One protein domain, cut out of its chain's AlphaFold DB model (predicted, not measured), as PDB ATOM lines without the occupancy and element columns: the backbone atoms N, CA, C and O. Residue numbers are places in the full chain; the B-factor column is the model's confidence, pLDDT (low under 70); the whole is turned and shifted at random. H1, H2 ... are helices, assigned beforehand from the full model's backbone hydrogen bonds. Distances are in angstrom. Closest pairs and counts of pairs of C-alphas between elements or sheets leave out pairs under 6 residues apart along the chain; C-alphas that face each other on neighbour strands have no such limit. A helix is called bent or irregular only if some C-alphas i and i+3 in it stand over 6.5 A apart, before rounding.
ATOM      1  N   LYS A  87      -1.210   7.199  19.935       84.12
ATOM      2  CA  LYS A  87       0.121   7.044  19.325       84.12
ATOM      3  C   LYS A  87       0.499   8.287  18.538       84.12
ATOM      4  O   LYS A  87       1.594   8.812  18.730       84.12
ATOM      5  N   THR A  88      -0.416   8.770  17.702       86.88
ATOM      6  CA  THR A  88      -0.209  10.003  16.936       86.88
ATOM      7  C   THR A  88      -0.063  11.200  17.867       86.88
ATOM      8  O   THR A  88       0.825  12.024  17.658       86.88
ATOM      9  N   TYR A  89      -0.852  11.264  18.945       91.62
ATOM     10  CA  TYR A  89      -0.692  12.314  19.950       91.62
ATOM     11  C   TYR A  89       0.698  12.297  20.603       91.62
ATOM     12  O   TYR A  89       1.344  13.336  20.635       91.62
ATOM     13  N   ILE A  90       1.193  11.135  21.050       85.56
ATOM     14  CA  ILE A  90       2.534  10.995  21.651       85.56
ATOM     15  C   ILE A  90       3.635  11.380  20.659       85.56
ATOM     16  O   ILE A  90       4.598  12.043  21.028       85.56
ATOM     17  N   GLN A  91       3.504  10.990  19.391       84.19
ATOM     18  CA  GLN A  91       4.467  11.377  18.359       84.19
ATOM     19  C   GLN A  91       4.442  12.881  18.082       84.19
ATOM     20  O   GLN A  91       5.494  13.476  17.862       84.19
ATOM     21  N   GLY A  92       3.258  13.496  18.077       87.88
ATOM     22  CA  GLY A  92       3.094  14.934  17.892       87.88
ATOM     23  C   GLY A  92       3.656  15.726  19.069       87.88
ATOM     24  O   GLY A  92       4.499  16.597  18.870       87.88
ATOM     25  N   SER A  93       3.240  15.387  20.291       88.81
ATOM     26  CA  SER A  93       3.700  16.044  21.516       88.81
ATOM     27  C   SER A  93       5.187  15.806  21.766       88.81
ATOM     28  O   SER A  93       5.891  16.734  22.146       88.81
ATOM     29  N   GLY A  94       5.708  14.622  21.441       83.44
ATOM     30  CA  GLY A  94       7.131  14.303  21.543       83.44
ATOM     31  C   GLY A  94       8.037  15.190  20.686       83.44
ATOM     32  O   GLY A  94       9.217  15.289  20.980       83.44
ATOM     33  N   ARG A  95       7.523  15.892  19.665       84.88
ATOM     34  CA  ARG A  95       8.321  16.850  18.870       84.88
ATOM     35  C   ARG A  95       8.643  18.142  19.616       84.88
ATOM     36  O   ARG A  95       9.537  18.870  19.185       84.88
ATOM     37  N   THR A  96       7.911  18.457  20.685       86.31
ATOM     38  CA  THR A  96       8.148  19.667  21.488       86.31
ATOM     39  C   THR A  96       9.277  19.485  22.501       86.31
ATOM     40  O   THR A  96       9.750  20.473  23.057       86.31
ATOM     41  N   SER A  97       9.733  18.245  22.691       81.94
ATOM     42  CA  SER A  97      10.792  17.842  23.608       81.94
ATOM     43  C   SER A  97      11.906  17.119  22.840       81.94
ATOM     44  O   SER A  97      11.643  16.401  21.876       81.94
ATOM     45  N   ARG A  98      13.170  17.340  23.204       74.38
ATOM     46  CA  ARG A  98      14.326  16.719  22.546       74.38
ATOM     47  C   ARG A  98      15.302  16.178  23.573       74.38
ATOM     48  O   ARG A  98      15.509  16.778  24.621       74.38
ATOM     49  N   LEU A  99      15.915  15.056  23.229       71.50
ATOM     50  CA  LEU A  99      17.021  14.493  23.983       71.50
ATOM     51  C   LEU A  99      18.320  15.239  23.634       71.50
ATOM     52  O   LEU A  99      18.589  15.491  22.458       71.50
ATOM     53  N   TYR A 100      19.110  15.572  24.647       72.38
ATOM     54  CA  TYR A 100      20.448  16.151  24.557       72.38
ATOM     55  C   TYR A 100      21.336  15.580  25.681       72.38
ATOM     56  O   TYR A 100      20.860  14.828  26.525       72.38
ATOM     57  N   ALA A 101      22.628  15.918  25.709       60.94
ATOM     58  CA  ALA A 101      23.581  15.360  26.685       60.94
ATOM     59  C   ALA A 101      23.251  15.691  28.165       60.94
ATOM     60  O   ALA A 101      23.724  15.033  29.089       60.94
ATOM     61  N   GLY A 102      22.399  16.694  28.398       65.19
ATOM     62  CA  GLY A 102      21.844  17.043  29.710       65.19
ATOM     63  C   GLY A 102      20.452  16.446  29.962       65.19
ATOM     64  O   GLY A 102      19.710  16.966  30.785       65.19
ATOM     65  N   GLY A 103      20.052  15.396  29.243       71.44
ATOM     66  CA  GLY A 103      18.755  14.738  29.412       71.44
ATOM     67  C   GLY A 103      17.708  15.180  28.388       71.44
ATOM     68  O   GLY A 103      17.987  15.304  27.198       71.44
ATOM     69  N   ILE A 104      16.457  15.349  28.814       76.94
ATOM     70  CA  ILE A 104      15.320  15.629  27.924       76.94
ATOM     71  C   ILE A 104      14.816  17.052  28.179       76.94
ATOM     72  O   ILE A 104      14.505  17.391  29.315       76.94
ATOM     73  N   THR A 105      14.692  17.877  27.132       82.81
ATOM     74  CA  THR A 105      14.158  19.242  27.276       82.81
ATOM     75  C   THR A 105      12.690  19.213  27.677       82.81
ATOM     76  O   THR A 105      11.903  18.424  27.136       82.81
ATOM     77  N   LYS A 106      12.269  20.145  28.530       85.25
ATOM     78  CA  LYS A 106      10.852  20.348  28.824       85.25
ATOM     79  C   LYS A 106      10.104  20.768  27.555       85.25
ATOM     80  O   LYS A 106      10.587  21.564  26.749       85.25
ATOM     81  N   GLY A 107       8.926  20.189  27.353       87.69
ATOM     82  CA  GLY A 107       8.040  20.481  26.229       87.69
ATOM     83  C   GLY A 107       6.622  20.728  26.723       87.69
ATOM     84  O   GLY A 107       6.210  20.173  27.740       87.69
ATOM     85  N   LEU A 108       5.867  21.556  26.004       90.38
ATOM     86  CA  LEU A 108       4.465  21.850  26.301       90.38
ATOM     87  C   LEU A 108       3.590  21.436  25.115       90.38
ATOM     88  O   LEU A 108       3.873  21.790  23.972       90.38
ATOM     89  N   SER A 109       2.521  20.691  25.393       92.56
ATOM     90  CA  SER A 109       1.489  20.299  24.429       92.56
ATOM     91  C   SER A 109       0.132  20.701  24.991       92.56
ATOM     92  O   SER A 109      -0.246  20.246  26.067       92.56
ATOM     93  N   VAL A 110      -0.596  21.559  24.275       93.25
ATOM     94  CA  VAL A 110      -1.898  22.081  24.712       93.25
ATOM     95  C   VAL A 110      -2.998  21.447  23.870       93.25
ATOM     96  O   VAL A 110      -2.987  21.560  22.645       93.25
ATOM     97  N   ILE A 111      -3.962  20.794  24.521       93.88
ATOM     98  CA  ILE A 111      -5.156  20.259  23.856       93.88
ATOM     99  C   ILE A 111      -6.333  21.195  24.111       93.88
ATOM    100  O   ILE A 111      -6.725  21.411  25.254       93.88
ATOM    101  N   VAL A 112      -6.948  21.685  23.037       93.81
ATOM    102  CA  VAL A 112      -8.183  22.473  23.099       93.81
ATOM    103  C   VAL A 112      -9.331  21.611  22.589       93.81
ATOM    104  O   VAL A 112      -9.376  21.247  21.418       93.81
ATOM    105  N   THR A 113     -10.268  21.254  23.467       92.44
ATOM    106  CA  THR A 113     -11.425  20.431  23.096       92.44
ATOM    107  C   THR A 113     -12.641  20.737  23.961       92.44
ATOM    108  O   THR A 113     -12.522  21.055  25.141       92.44
ATOM    109  N   ARG A 114     -13.834  20.606  23.371       93.44
ATOM    110  CA  ARG A 114     -15.118  20.630  24.095       93.44
ATOM    111  C   ARG A 114     -15.562  19.231  24.545       93.44
ATOM    112  O   ARG A 114     -16.472  19.104  25.357       93.44
ATOM    113  N   ARG A 115     -14.917  18.175  24.036       92.25
ATOM    114  CA  ARG A 115     -15.291  16.768  24.244       92.25
ATOM    115  C   ARG A 115     -14.504  16.167  25.410       92.25
ATOM    116  O   ARG A 115     -13.462  15.539  25.219       92.25
ATOM    117  N   LYS A 116     -14.996  16.377  26.637       90.25
ATOM    118  CA  LYS A 116     -14.338  15.906  27.876       90.25
ATOM    119  C   LYS A 116     -14.175  14.384  27.928       90.25
ATOM    120  O   LYS A 116     -13.150  13.896  28.394       90.25
ATOM    121  N   LYS A 117     -15.159  13.626  27.430       91.38
ATOM    122  CA  LYS A 117     -15.117  12.158  27.444       91.38
ATOM    123  C   LYS A 117     -13.975  11.623  26.569       91.38
ATOM    124  O   LYS A 117     -13.164  10.838  27.056       91.38
ATOM    125  N   LEU A 118     -13.849  12.105  25.333       92.62
ATOM    126  CA  LEU A 118     -12.706  11.804  24.463       92.62
ATOM    127  C   LEU A 118     -11.352  12.214  25.047       92.62
ATOM    128  O   LEU A 118     -10.390  11.460  24.904       92.62
ATOM    129  N   LEU A 119     -11.268  13.370  25.715       93.19
ATOM    130  CA  LEU A 119     -10.040  13.793  26.393       93.19
ATOM    131  C   LEU A 119      -9.647  12.795  27.490       93.19
ATOM    132  O   LEU A 119      -8.522  12.306  27.491       93.19
ATOM    133  N   ASN A 120     -10.585  12.411  28.356       91.69
ATOM    134  CA  ASN A 120     -10.339  11.423  29.410       91.69
ATOM    135  C   ASN A 120      -9.940  10.053  28.838       91.69
ATOM    136  O   ASN A 120      -9.050   9.382  29.369       91.69
ATOM    137  N   ALA A 121     -10.556   9.647  27.724       91.88
ATOM    138  CA  ALA A 121     -10.189   8.433  27.005       91.88
ATOM    139  C   ALA A 121      -8.758   8.516  26.438       91.88
ATOM    140  O   ALA A 121      -8.000   7.550  26.548       91.88
ATOM    141  N   LEU A 122      -8.357   9.664  25.875       92.75
ATOM    142  CA  LEU A 122      -6.988   9.911  25.410       92.75
ATOM    143  C   LEU A 122      -5.996   9.854  26.577       92.75
ATOM    144  O   LEU A 122      -5.028   9.100  26.498       92.75
ATOM    145  N   MET A 123      -6.267  10.570  27.672       90.69
ATOM    146  CA  MET A 123      -5.444  10.570  28.887       90.69
ATOM    147  C   MET A 123      -5.222   9.144  29.393       90.69
ATOM    148  O   MET A 123      -4.084   8.700  29.546       90.69
ATOM    149  N   THR A 124      -6.306   8.381  29.544       87.50
ATOM    150  CA  THR A 124      -6.252   6.983  29.987       87.50
ATOM    151  C   THR A 124      -5.410   6.133  29.043       87.50
ATOM    152  O   THR A 124      -4.577   5.365  29.506       87.50
ATOM    153  N   ARG A 125      -5.577   6.284  27.723       88.25
ATOM    154  CA  ARG A 125      -4.802   5.530  26.726       88.25
ATOM    155  C   ARG A 125      -3.323   5.891  26.721       88.25
ATOM    156  O   ARG A 125      -2.498   4.995  26.593       88.25
ATOM    157  N   THR A 126      -2.979   7.168  26.864       87.69
ATOM    158  CA  THR A 126      -1.575   7.609  26.874       87.69
ATOM    159  C   THR A 126      -0.790   7.035  28.048       87.69
ATOM    160  O   THR A 126       0.362   6.663  27.846       87.69
ATOM    161  N   ARG A 127      -1.424   6.828  29.214       82.06
ATOM    162  CA  ARG A 127      -0.794   6.192  30.389       82.06
ATOM    163  C   ARG A 127      -0.256   4.784  30.117       82.06
ATOM    164  O   ARG A 127       0.702   4.373  30.757       82.06
ATOM    165  N   TRP A 128      -0.822   4.055  29.151       74.56
ATOM    166  CA  TRP A 128      -0.323   2.727  28.761       74.56
ATOM    167  C   TRP A 128       0.982   2.782  27.959       74.56
ATOM    168  O   TRP A 128       1.658   1.766  27.826       74.56
ATOM    169  N   PHE A 129       1.308   3.939  27.383       74.50
ATOM    170  CA  PHE A 129       2.474   4.124  26.521       74.50
ATOM    171  C   PHE A 129       3.549   4.995  27.172       74.50
ATOM    172  O   PHE A 129       4.733   4.765  26.941       74.50
ATOM    173  N   VAL A 130       3.150   6.004  27.953       71.25
ATOM    174  CA  VAL A 130       4.050   6.989  28.558       71.25
ATOM    175  C   VAL A 130       3.638   7.230  30.003       71.25
ATOM    176  O   VAL A 130       2.566   7.757  30.284       71.25
ATOM    177  N   GLU A 131       4.522   6.857  30.920       59.28
ATOM    178  CA  GLU A 131       4.261   6.920  32.358       59.28
ATOM    179  C   GLU A 131       4.481   8.318  32.957       59.28
ATOM    180  O   GLU A 131       3.698   8.760  33.788       59.28
ATOM    181  N   ARG A 132       5.490   9.063  32.478       63.66
ATOM    182  CA  ARG A 132       5.788  10.448  32.909       63.66
ATOM    183  C   ARG A 132       4.988  11.505  32.132       63.66
ATOM    184  O   ARG A 132       5.462  12.622  31.953       63.66
ATOM    185  N   MET A 133       3.825  11.153  31.581       76.25
ATOM    186  CA  MET A 133       2.980  12.151  30.927       76.25
ATOM    187  C   MET A 133       2.041  12.772  31.952       76.25
ATOM    188  O   MET A 133       1.030  12.181  32.333       76.25
ATOM    189  N   GLU A 134       2.396  13.974  32.382       83.88
ATOM    190  CA  GLU A 134       1.596  14.759  33.310       83.88
ATOM    191  C   GLU A 134       0.515  15.534  32.553       83.88
ATOM    192  O   GLU A 134       0.733  16.060  31.458       83.88
ATOM    193  N   TRP A 135      -0.676  15.567  33.139       88.88
ATOM    194  CA  TRP A 135      -1.840  16.247  32.591       88.88
ATOM    195  C   TRP A 135      -2.314  17.271  33.607       88.88
ATOM    196  O   TRP A 135      -2.562  16.921  34.758       88.88
ATOM    197  N   TYR A 136      -2.469  18.509  33.159       89.56
ATOM    198  CA  TYR A 136      -2.855  19.639  33.996       89.56
ATOM    199  C   TYR A 136      -4.060  20.351  33.391       89.56
ATOM    200  O   TYR A 136      -4.209  20.384  32.164       89.56
ATOM    201  N   ASP A 137      -4.904  20.946  34.237       89.81
ATOM    202  CA  ASP A 137      -5.867  21.931  33.755       89.81
ATOM    203  C   ASP A 137      -5.096  23.177  33.306       89.81
ATOM    204  O   ASP A 137      -4.279  23.732  34.042       89.81
ATOM    205  N   PHE A 138      -5.353  23.621  32.076       89.75
ATOM    206  CA  PHE A 138      -4.698  24.791  31.505       89.75
ATOM    207  C   PHE A 138      -4.887  26.053  32.358       89.75
ATOM    208  O   PHE A 138      -4.009  26.910  32.383       89.75
ATOM    209  N   LYS A 139      -6.014  26.175  33.067       89.31
ATOM    210  CA  LYS A 139      -6.321  27.339  33.907       89.31
ATOM    211  C   LYS A 139      -5.507  27.390  35.198       89.31
ATOM    212  O   LYS A 139      -5.372  28.465  35.770       89.31
ATOM    213  N   GLU A 140      -4.992  26.252  35.649       90.75
ATOM    214  CA  GLU A 140      -4.232  26.123  36.898       90.75
ATOM    215  C   GLU A 140      -2.714  26.229  36.668       90.75
ATOM    216  O   GLU A 140      -1.933  26.255  37.617       90.75
ATOM    217  N   LEU A 141      -2.278  26.301  35.406       88.38
ATOM    218  CA  LEU A 141      -0.869  26.319  35.029       88.38
ATOM    219  C   LEU A 141      -0.265  27.729  35.097       88.38
ATOM    220  O   LEU A 141      -0.750  28.660  34.450       88.38
ATOM    221  N   ASP A 142       0.886  27.866  35.767       91.06
ATOM    222  CA  ASP A 142       1.760  29.035  35.594       91.06
ATOM    223  C   ASP A 142       2.503  28.940  34.255       91.06
ATOM    224  O   ASP A 142       3.653  28.496  34.150       91.06
ATOM    225  N   LEU A 143       1.820  29.390  33.203       90.00
ATOM    226  CA  LEU A 143       2.350  29.390  31.845       90.00
ATOM    227  C   LEU A 143       3.658  30.188  31.733       90.00
ATOM    228  O   LEU A 143       4.541  29.808  30.965       90.00
ATOM    229  N   LYS A 144       3.819  31.273  32.503       92.44
ATOM    230  CA  LYS A 144       5.024  32.110  32.435       92.44
ATOM    231  C   LYS A 144       6.233  31.395  33.020       92.44
ATOM    232  O   LYS A 144       7.333  31.567  32.499       92.44
ATOM    233  N   SER A 145       6.078  30.642  34.108       92.06
ATOM    234  CA  SER A 145       7.181  29.824  34.636       92.06
ATOM    235  C   SER A 145       7.567  28.721  33.657       92.06
ATOM    236  O   SER A 145       8.741  28.571  33.329       92.06
ATOM    237  N   ILE A 146       6.577  28.011  33.112       89.75
ATOM    238  CA  ILE A 146       6.820  26.886  32.199       89.75
ATOM    239  C   ILE A 146       7.536  27.343  30.929       89.75
ATOM    240  O   ILE A 146       8.500  26.707  30.512       89.75
ATOM    241  N   LEU A 147       7.102  28.451  30.321       91.62
ATOM    242  CA  LEU A 147       7.765  28.990  29.133       91.62
ATOM    243  C   LEU A 147       9.210  29.408  29.431       91.62
ATOM    244  O   LEU A 147      10.096  29.088  28.646       91.62
ATOM    245  N   ARG A 148       9.471  30.022  30.595       92.06
ATOM    246  CA  ARG A 148      10.837  30.374  31.023       92.06
ATOM    247  C   ARG A 148      11.744  29.152  31.168       92.06
ATOM    248  O   ARG A 148      12.906  29.222  30.785       92.06
ATOM    249  N   GLU A 149      11.236  28.045  31.705       87.81
ATOM    250  CA  GLU A 149      11.994  26.788  31.788       87.81
ATOM    251  C   GLU A 149      12.273  26.197  30.401       87.81
ATOM    252  O   GLU A 149      13.400  25.805  30.116       87.81
ATOM    253  N   ILE A 150      11.274  26.190  29.511       90.50
ATOM    254  CA  ILE A 150      11.430  25.695  28.134       90.50
ATOM    255  C   ILE A 150      12.469  26.519  27.366       90.50
ATOM    256  O   ILE A 150      13.291  25.955  26.642       90.50
ATOM    257  N   ASP A 151      12.437  27.845  27.500       90.50
ATOM    258  CA  ASP A 151      13.392  28.726  26.832       90.50
ATOM    259  C   ASP A 151      14.809  28.532  27.384       90.50
ATOM    260  O   ASP A 151      15.749  28.413  26.596       90.50
ATOM    261  N   ARG A 152      14.956  28.368  28.707       86.69
ATOM    262  CA  ARG A 152      16.241  28.043  29.345       86.69
ATOM    263  C   ARG A 152      16.826  26.730  28.819       86.69
ATOM    264  O   ARG A 152      17.978  26.703  28.391       86.69
ATOM    265  N   ASP A 153      16.029  25.661  28.767       84.88
ATOM    266  CA  ASP A 153      16.462  24.367  28.219       84.88
ATOM    267  C   ASP A 153      16.920  24.496  26.756       84.88
ATOM    268  O   ASP A 153      17.904  23.886  26.332       84.88
ATOM    269  N   ARG A 154      16.228  25.320  25.960       86.38
ATOM    270  CA  ARG A 154      16.582  25.561  24.553       86.38
ATOM    271  C   ARG A 154      17.868  26.361  24.395       86.38
ATOM    272  O   ARG A 154      18.601  26.118  23.436       86.38
ATOM    273  N   GLU A 155      18.145  27.306  25.286       86.81
ATOM    274  CA  GLU A 155      19.406  28.052  25.299       86.81
ATOM    275  C   GLU A 155      20.592  27.136  25.601       86.81
ATOM    276  O   GLU A 155      21.581  27.179  24.867       86.81
ATOM    277  N   ILE A 156      20.452  26.241  26.585       83.38
ATOM    278  CA  ILE A 156      21.455  25.213  26.908       83.38
ATOM    279  C   ILE A 156      21.746  24.352  25.674       83.38
ATOM    280  O   ILE A 156      22.899  24.200  25.276       83.38
ATOM    281  N   VAL A 157      20.704  23.846  25.007       82.81
ATOM    282  CA  VAL A 157      20.856  23.021  23.795       82.81
ATOM    283  C   VAL A 157      21.556  23.791  22.671       82.81
ATOM    284  O   VAL A 157      22.439  23.245  22.011       82.81
ATOM    285  N   LYS A 158      21.206  25.065  22.452       85.94
ATOM    286  CA  LYS A 158      21.852  25.918  21.439       85.94
ATOM    287  C   LYS A 158      23.317  26.213  21.759       85.94
ATOM    288  O   LYS A 158      24.104  26.388  20.833       85.94
ATOM    289  N   ALA A 159      23.675  26.361  23.031       83.81
ATOM    290  CA  ALA A 159      25.058  26.557  23.456       83.81
ATOM    291  C   ALA A 159      25.888  25.287  23.207       83.81
ATOM    292  O   ALA A 159      26.919  25.352  22.543       83.81
ATOM    293  N   LEU A 160      25.358  24.118  23.586       80.31
ATOM    294  CA  LEU A 160      25.996  22.822  23.322       80.31
ATOM    295  C   LEU A 160      26.201  22.559  21.824       80.31
ATOM    296  O   LEU A 160      27.261  22.099  21.417       80.31
ATOM    297  N   GLN A 161      25.221  22.902  20.979       81.69
ATOM    298  CA  GLN A 161      25.357  22.797  19.518       81.69
ATOM    299  C   GLN A 161      26.464  23.692  18.943       81.69
ATOM    300  O   GLN A 161      26.996  23.389  17.878       81.69
ATOM    301  N   ARG A 162      26.808  24.781  19.635       86.12
ATOM    302  CA  ARG A 162      27.928  25.668  19.294       86.12
ATOM    303  C   ARG A 162      29.261  25.205  19.898       86.12
ATOM    304  O   ARG A 162      30.272  25.855  19.669       86.12
ATOM    305  N   GLY A 163      29.274  24.091  20.637       78.56
ATOM    306  CA  GLY A 163      30.454  23.571  21.333       78.56
ATOM    307  C   GLY A 163      30.768  24.283  22.652       78.56
ATOM    308  O   GLY A 163      31.812  24.033  23.248       78.56
TER     309      GLY A 163
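AT A GLANCE: This is residues 87 to 163 of the 427 residues of the protein "Toprim domain-containing protein" of Candidatus Bathyarchaeota archaeon (UniProt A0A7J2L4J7). What shape do these atoms make? A loose, open frame of three helices joined by two long loops: H1 and H2 come near each other nearly at right angles, and H3 runs along another side, away from both. From H1, residues 97 to 115 run out to a small turn, where residues 99 to 100 pair with 103 to 104, then fold back through the middle of the frame, past Leu 108, to H2. What is it built of? The printed part has 77 residues with three named helices, in the order H1, H2, H3, and no named strand; its class is all helix. How large is it? It is loose, with a radius of gyration of the C-alphas of 14.4 A, and elongated, spanning 47 by 26 by 16 A.

IN THESE COORDINATES: Where does the first helix lie? H1 is residues 87 to 96, from C-alpha 87 at (0.121, 7.044, 19.325), and is 15.1 A from first to last C-alpha. What comes next? H2 is residues 116 to 127, 16.9 A long, with C-alpha 116 at (-14.338, 15.906, 27.876). Which helix is longest? H3, residues 143 to 161, is 26.9 A from first to last C-alpha and ends with C-alpha 161 at (25.357, 22.797, 19.518).

HOW THE PARTS SIT: How do H1 and H2 stand? They are close but not clearly touching, with the C-alphas of Ile 90 and Thr 126 the closest, 7.5 A apart. Their lines are about perpendicular, at 79 degrees. Where is H3? It is apart from H1 and apart from H2. What do the helix backbones show? In H2 and H3 every O i to N i+4 pair is within hydrogen-bond range, and in H1 4 of 6 are. No helix is bent or irregular.

THE WHOLE: How far does the printed part reach? The two C-alphas farthest apart, those of Lys 117 and Gly 163, are 47.4 A apart. Residues 113 to 118, of which 116 to 118 belong to H2, stand free. Which links are long? Both are: 19 residues lie between H1 and H2, and 15 between H2 and H3. Is there a cut, and where is confidence low? The printed part has no cut. Its mean pLDDT is 85.2, and residues 101 to 102 and 131 to 132 are under 70.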